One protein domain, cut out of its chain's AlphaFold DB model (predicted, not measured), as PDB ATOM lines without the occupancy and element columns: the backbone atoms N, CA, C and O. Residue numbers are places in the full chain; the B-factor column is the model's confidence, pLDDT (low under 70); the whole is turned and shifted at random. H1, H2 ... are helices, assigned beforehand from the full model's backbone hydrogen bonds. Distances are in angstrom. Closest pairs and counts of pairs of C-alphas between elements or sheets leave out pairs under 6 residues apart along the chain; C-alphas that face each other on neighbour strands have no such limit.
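This is residues 2 to 52 of the 160 residues of the protein "Tnp_DNA_bind domain-containing protein" of Sorangium cellulosum (UniProt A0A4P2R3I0). Two helices, the long H1 and the shorter H3, cross steeply, with the short helix H2 in the turn between them. The printed part has 51 residues with three named helices, H1, H2, H3 in chain order, and no named strand: all helix. It is compact, with a radius of gyration of the C-alphas of 10.9 A and spans of 29 by 22 by 15 A.

Find C-alpha 9 at (-43.082, 24.959, -39.026); from there H1, residues 9 to 24, runs 23.4 A. H2 is residues 30 to 33, 5.2 A. H3, residues 36 to 46, runs 15.6 A to C-alpha 46 at (-32.437, 14.912, -34.078).

H1, with residues 11 to 18 alone, touches H3; their closest C-alphas, of Leu 11 and Phe 45, are 7.2 A apart. They run opposite ways at a steep tilt of 67 degrees, only just short of about perpendicular. H2 is close to but not clearly touching H1, closest C-alphas Lys 21 and Leu 33 at 7.5 A, and likewise H3, Pro 31 and Leu 39 at 6.3 A. Every O i to N i+4 pair is within hydrogen-bond range in H3, 11 of 12 in H1; H2 is too short for one.

The C-alphas of Ala 7 and Asp 27 are farthest apart, 30.3 A. Both links are tight, the printed part has no cut, and no printed residue is under 70 in pLDDT.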
ATOM      1  N   SER A   2     -32.545  32.899 -30.891       72.31
ATOM      2  CA  SER A   2     -32.690  32.994 -32.347       72.31
ATOM      3  C   SER A   2     -33.153  31.640 -32.871       72.31
ATOM      4  O   SER A   2     -32.370  30.694 -32.857       72.31
ATOM      5  N   ASP A   3     -34.416  31.543 -33.272       77.25
ATOM      6  CA  ASP A   3     -35.026  30.275 -33.684       77.25
ATOM      7  C   ASP A   3     -34.622  29.907 -35.120       77.25
ATOM      8  O   ASP A   3     -34.480  30.776 -35.988       77.25
ATOM      9  N   ALA A   4     -34.419  28.614 -35.388       82.44
ATOM     10  CA  ALA A   4     -34.174  28.137 -36.742       82.44
ATOM     11  C   ALA A   4     -35.486  28.044 -37.515       82.44
ATOM     12  O   ALA A   4     -36.513  27.584 -37.013       82.44
ATOM     13  N   HIS A   5     -35.426  28.468 -38.772       85.19
ATOM     14  CA  HIS A   5     -36.549  28.396 -39.691       85.19
ATOM     15  C   HIS A   5     -36.353  27.191 -40.603       85.19
ATOM     16  O   HIS A   5     -35.625  27.259 -41.591       85.19
ATOM     17  N   PHE A   6     -36.984  26.079 -40.239       89.25
ATOM     18  CA  PHE A   6     -37.102  24.915 -41.111       89.25
ATOM     19  C   PHE A   6     -38.282  25.091 -42.074       89.25
ATOM     20  O   PHE A   6     -39.205  25.859 -41.796       89.25
ATOM     21  N   ALA A   7     -38.281  24.342 -43.181       89.12
ATOM     22  CA  ALA A   7     -39.394  24.336 -44.133       89.12
ATOM     23  C   ALA A   7     -40.717  23.865 -43.491       89.12
ATOM     24  O   ALA A   7     -41.783  24.374 -43.825       89.12
ATOM     25  N   ASP A   8     -40.651  22.933 -42.531       93.25
ATOM     26  CA  ASP A   8     -41.800  22.528 -41.715       93.25
ATOM     27  C   ASP A   8     -41.835  23.327 -40.401       93.25
ATOM     28  O   ASP A   8     -40.983  23.162 -39.522       93.25
ATOM     29  N   ALA A   9     -42.875  24.144 -40.224       92.06
ATOM     30  CA  ALA A   9     -43.082  24.959 -39.026       92.06
ATOM     31  C   ALA A   9     -43.155  24.139 -37.721       92.06
ATOM     32  O   ALA A   9     -42.842  24.649 -36.640       92.06
ATOM     33  N   ARG A  10     -43.543  22.857 -37.791       92.81
ATOM     34  CA  ARG A  10     -43.573  21.957 -36.628       92.81
ATOM     35  C   ARG A  10     -42.170  21.665 -36.105       92.81
ATOM     36  O   ARG A  10     -42.014  21.518 -34.893       92.81
ATOM     37  N   LEU A  11     -41.166  21.604 -36.984       94.25
ATOM     38  CA  LEU A  11     -39.766  21.422 -36.593       94.25
ATOM     39  C   LEU A  11     -39.255  22.658 -35.856       94.25
ATOM     40  O   LEU A  11     -38.705  22.517 -34.767       94.25
ATOM     41  N   SER A  12     -39.539  23.855 -36.374       93.75
ATOM     42  CA  SER A  12     -39.166  25.119 -35.724       93.75
ATOM     43  C   SER A  12     -39.795  25.219 -34.332       93.75
ATOM     44  O   SER A  12     -39.101  25.400 -33.337       93.75
ATOM     45  N   LYS A  13     -41.106  24.947 -34.221       93.00
ATOM     46  CA  LYS A  13     -41.816  24.935 -32.930       93.00
ATOM     47  C   LYS A  13     -41.229  23.924 -31.941       93.00
ATOM     48  O   LYS A  13     -41.188  24.185 -30.738       93.00
ATOM     49  N   ARG A  14     -40.813  22.748 -32.422       94.12
ATOM     50  CA  ARG A  14     -40.198  21.718 -31.576       94.12
ATOM     51  C   ARG A  14     -38.806  22.134 -31.110       94.12
ATOM     52  O   ARG A  14     -38.514  21.963 -29.929       94.12
ATOM     53  N   GLN A  15     -37.996  22.713 -31.993       94.44
ATOM     54  CA  GLN A  15     -36.681  23.243 -31.646       94.44
ATOM     55  C   GLN A  15     -36.790  24.281 -30.524       94.44
ATOM     56  O   GLN A  15     -36.126  24.121 -29.502       94.44
ATOM     57  N   THR A  16     -37.671  25.279 -30.665       93.25
ATOM     58  CA  THR A  16     -37.871  26.322 -29.646       93.25
ATOM     59  C   THR A  16     -38.207  25.710 -28.285       93.25
ATOM     60  O   THR A  16     -37.594  26.064 -27.281       93.25
ATOM     61  N   LYS A  17     -39.121  24.728 -28.240       93.06
ATOM     62  CA  LYS A  17     -39.480  24.032 -26.992       93.06
ATOM     63  C   LYS A  17     -38.302  23.281 -26.366       93.06
ATOM     64  O   LYS A  17     -38.096  23.383 -25.160       93.06
ATOM     65  N   LEU A  18     -37.545  22.526 -27.165       94.19
ATOM     66  CA  LEU A  18     -36.380  21.781 -26.677       94.19
ATOM     67  C   LEU A  18     -35.329  22.730 -26.102       94.19
ATOM     68  O   LEU A  18     -34.851  22.526 -24.989       94.19
ATOM     69  N   VAL A  19     -35.019  23.795 -26.836       92.88
ATOM     70  CA  VAL A  19     -34.025  24.795 -26.451       92.88
ATOM     71  C   VAL A  19     -34.439  25.533 -25.169       92.88
ATOM     72  O   VAL A  19     -33.602  25.720 -24.289       92.88
ATOM     73  N   GLN A  20     -35.720  25.886 -25.009       92.81
ATOM     74  CA  GLN A  20     -36.236  26.496 -23.777       92.81
ATOM     75  C   GLN A  20     -36.063  25.588 -22.555       92.81
ATOM     76  O   GLN A  20     -35.612  26.059 -21.513       92.81
ATOM     77  N   LYS A  21     -36.382  24.292 -22.677       93.25
ATOM     78  CA  LYS A  21     -36.199  23.336 -21.576       93.25
ATOM     79  C   LYS A  21     -34.724  23.131 -21.245       93.25
ATOM     80  O   LYS A  21     -34.347  23.174 -20.079       93.25
ATOM     81  N   LEU A  22     -33.886  22.943 -22.264       92.94
ATOM     82  CA  LEU A  22     -32.450  22.722 -22.076       92.94
ATOM     83  C   LEU A  22     -31.754  23.930 -21.457       92.94
ATOM     84  O   LEU A  22     -30.869  23.759 -20.629       92.94
ATOM     85  N   ALA A  23     -32.174  25.148 -21.799       93.56
ATOM     86  CA  ALA A  23     -31.615  26.355 -21.203       93.56
ATOM     87  C   ALA A  23     -31.904  26.485 -19.699       93.56
ATOM     88  O   ALA A  23     -31.144  27.151 -19.001       93.56
ATOM     89  N   GLN A  24     -32.969  25.856 -19.193       94.25
ATOM     90  CA  GLN A  24     -33.301  25.863 -17.764       94.25
ATOM     91  C   GLN A  24     -32.488  24.841 -16.956       94.25
ATOM     92  O   GLN A  24     -32.333  25.015 -15.750       94.25
ATOM     93  N   ALA A  25     -31.988  23.777 -17.594       93.12
ATOM     94  CA  ALA A  25     -31.232  22.708 -16.940       93.12
ATOM     95  C   ALA A  25     -30.207  22.076 -17.910       93.12
ATOM     96  O   ALA A  25     -30.393  20.938 -18.353       93.12
ATOM     97  N   PRO A  26     -29.148  22.816 -18.291       93.50
ATOM     98  CA  PRO A  26     -28.208  22.403 -19.340       93.50
ATOM     99  C   PRO A  26     -27.307  21.223 -18.946       93.50
ATOM    100  O   PRO A  26     -26.680  20.611 -19.807       93.50
ATOM    101  N   ASP A  27     -27.227  20.912 -17.656       94.56
ATOM    102  CA  ASP A  27     -26.483  19.796 -17.073       94.56
ATOM    103  C   ASP A  27     -27.253  18.463 -17.125       94.56
ATOM    104  O   ASP A  27     -26.667  17.395 -16.934       94.56
ATOM    105  N   LYS A  28     -28.562  18.504 -17.402       94.38
ATOM    106  CA  LYS A  28     -29.426  17.321 -17.407       94.38
ATOM    107  C   LYS A  28     -29.461  16.625 -18.765       94.38
ATOM    108  O   LYS A  28     -29.475  17.242 -19.826       94.38
ATOM    109  N   SER A  29     -29.559  15.298 -18.719       94.00
ATOM    110  CA  SER A  29     -29.793  14.466 -19.903       94.00
ATOM    111  C   SER A  29     -31.225  14.626 -20.439       94.00
ATOM    112  O   SER A  29     -32.138  14.958 -19.675       94.00
ATOM    113  N   PHE A  30     -31.465  14.320 -21.722       94.62
ATOM    114  CA  PHE A  30     -32.825  14.350 -22.281       94.62
ATOM    115  C   PHE A  30     -33.815  13.454 -21.521       94.62
ATOM    116  O   PHE A  30     -34.876  13.968 -21.166       94.62
ATOM    117  N   PRO A  31     -33.498  12.183 -21.186       95.88
ATOM    118  CA  PRO A  31     -34.430  11.335 -20.439       95.88
ATOM    119  C   PRO A  31     -34.772  11.869 -19.043       95.88
ATOM    120  O   PRO A  31     -35.858  11.622 -18.542       95.88
ATOM    121  N   SER A  32     -33.864  12.620 -18.411       95.06
ATOM    122  CA  SER A  32     -34.124  13.230 -17.099       95.06
ATOM    123  C   SER A  32     -34.913  14.542 -17.154       95.06
ATOM    124  O   SER A  32     -35.359  15.027 -16.116       95.06
ATOM    125  N   LEU A  33     -35.029  15.159 -18.334       94.81
ATOM    126  CA  LEU A  33     -35.622  16.488 -18.516       94.81
ATOM    127  C   LEU A  33     -36.987  16.447 -19.217       94.81
ATOM    128  O   LEU A  33     -37.799  17.357 -19.047       94.81
ATOM    129  N   LEU A  34     -37.219  15.429 -20.041       95.62
ATOM    130  CA  LEU A  34     -38.373  15.312 -20.928       95.62
ATOM    131  C   LEU A  34     -39.294  14.179 -20.462       95.62
ATOM    132  O   LEU A  34     -38.819  13.179 -19.934       95.62
ATOM    133  N   SER A  35     -40.602  14.320 -20.689       96.31
ATOM    134  CA  SER A  35     -41.525  13.182 -20.562       96.31
ATOM    135  C   SER A  35     -41.310  12.170 -21.695       96.31
ATOM    136  O   SER A  35     -40.703  12.506 -22.710       96.31
ATOM    137  N   ASP A  36     -41.860  10.959 -21.582       97.25
ATOM    138  CA  ASP A  36     -41.682   9.900 -22.592       97.25
ATOM    139  C   ASP A  36     -42.065  10.345 -24.014       97.25
ATOM    140  O   ASP A  36     -41.337  10.108 -24.980       97.25
ATOM    141  N   SER A  37     -43.187  11.059 -24.152       96.19
ATOM    142  CA  SER A  37     -43.652  11.560 -25.451       96.19
ATOM    143  C   SER A  37     -42.773  12.687 -25.999       96.19
ATOM    144  O   SER A  37     -42.561  12.790 -27.210       96.19
ATOM    145  N   GLU A  38     -42.233  13.530 -25.121       95.38
ATOM    146  CA  GLU A  38     -41.305  14.595 -25.491       95.38
ATOM    147  C   GLU A  38     -39.922  14.050 -25.849       95.38
ATOM    148  O   GLU A  38     -39.295  14.557 -26.780       95.38
ATOM    149  N   LEU A  39     -39.470  13.010 -25.149       96.94
ATOM    150  CA  LEU A  39     -38.211  12.323 -25.398       96.94
ATOM    151  C   LEU A  39     -38.220  11.653 -26.775       96.94
ATOM    152  O   LEU A  39     -37.310  11.877 -27.573       96.94
ATOM    153  N   GLU A  40     -39.286  10.920 -27.099       96.88
ATOM    154  CA  GLU A  40     -39.477  10.335 -28.430       96.88
ATOM    155  C   GLU A  40     -39.519  11.425 -29.513       96.88
ATOM    156  O   GLU A  40     -38.870  11.325 -30.559       96.88
ATOM    157  N   ALA A  41     -40.230  12.528 -29.258       95.38
ATOM    158  CA  ALA A  41     -40.273  13.658 -30.181       95.38
ATOM    159  C   ALA A  41     -38.896  14.317 -30.380       95.38
ATOM    160  O   ALA A  41     -38.613  14.779 -31.493       95.38
ATOM    161  N   ALA A  42     -38.062  14.368 -29.338       96.06
ATOM    162  CA  ALA A  42     -36.700  14.885 -29.387       96.06
ATOM    163  C   ALA A  42     -35.791  13.982 -30.226       96.06
ATOM    164  O   ALA A  42     -35.125  14.471 -31.137       96.06
ATOM    165  N   TYR A  43     -35.814  12.665 -30.007       95.44
ATOM    166  CA  TYR A  43     -35.019  11.744 -30.822       95.44
ATOM    167  C   TYR A  43     -35.447  11.758 -32.292       95.44
ATOM    168  O   TYR A  43     -34.593  11.864 -33.171       95.44
ATOM    169  N   ARG A  44     -36.755  11.800 -32.578       95.56
ATOM    170  CA  ARG A  44     -37.257  11.990 -33.952       95.56
ATOM    171  C   ARG A  44     -36.864  13.330 -34.561       95.56
ATOM    172  O   ARG A  44     -36.793  13.435 -35.777       95.56
ATOM    173  N   PHE A  45     -36.675  14.367 -33.746       95.88
ATOM    174  CA  PHE A  45     -36.203  15.666 -34.222       95.88
ATOM    175  C   PHE A  45     -34.732  15.601 -34.631       95.88
ATOM    176  O   PHE A  45     -34.402  16.020 -35.732       95.88
ATOM    177  N   PHE A  46     -33.869  15.035 -33.783       93.69
ATOM    178  CA  PHE A  46     -32.437  14.912 -34.078       93.69
ATOM    179  C   PHE A  46     -32.121  13.882 -35.170       93.69
ATOM    180  O   PHE A  46     -31.100  14.011 -35.835       93.69
ATOM    181  N   GLY A  47     -32.986  12.884 -35.374       93.50
ATOM    182  CA  GLY A  47     -32.878  11.913 -36.467       93.50
ATOM    183  C   GLY A  47     -33.529  12.351 -37.783       93.50
ATOM    184  O   GLY A  47     -33.601  11.550 -38.708       93.50
ATOM    185  N   ASN A  48     -34.059  13.575 -37.876       95.69
ATOM    186  CA  ASN A  48     -34.718  14.064 -39.086       95.69
ATOM    187  C   ASN A  48     -33.695  14.676 -40.054       95.69
ATOM    188  O   ASN A  48     -33.006  15.626 -39.697       95.69
ATOM    189  N   GLU A  49     -33.656  14.200 -41.299       93.69
ATOM    190  CA  GLU A  49     -32.716  14.675 -42.329       93.69
ATOM    191  C   GLU A  49     -32.857  16.172 -42.658       93.69
ATOM    192  O   GLU A  49     -31.878  16.829 -43.011       93.69
ATOM    193  N   ALA A  50     -34.054  16.746 -42.500       92.75
ATOM    194  CA  ALA A  50     -34.285  18.177 -42.689       92.75
ATOM    195  C   ALA A  50     -33.734  19.032 -41.531       92.75
ATOM    196  O   ALA A  50     -33.605  20.252 -41.662       92.75
ATOM    197  N   VAL A  51     -33.419  18.416 -40.388       94.00
ATOM    198  CA  VAL A  51     -32.853  19.081 -39.212       94.00
ATOM    199  C   VAL A  51     -31.336  18.942 -39.250       94.00
ATOM    200  O   VAL A  51     -30.753  17.995 -38.734       94.00
ATOM    201  N   THR A  52     -30.676  19.922 -39.863       90.19
ATOM    202  CA  THR A  52     -29.217  19.914 -40.020       90.19
ATOM    203  C   THR A  52     -28.531  20.873 -39.036       90.19
ATOM    204  O   THR A  52     -29.100  21.918 -38.694       90.19
TER     205      THR A  52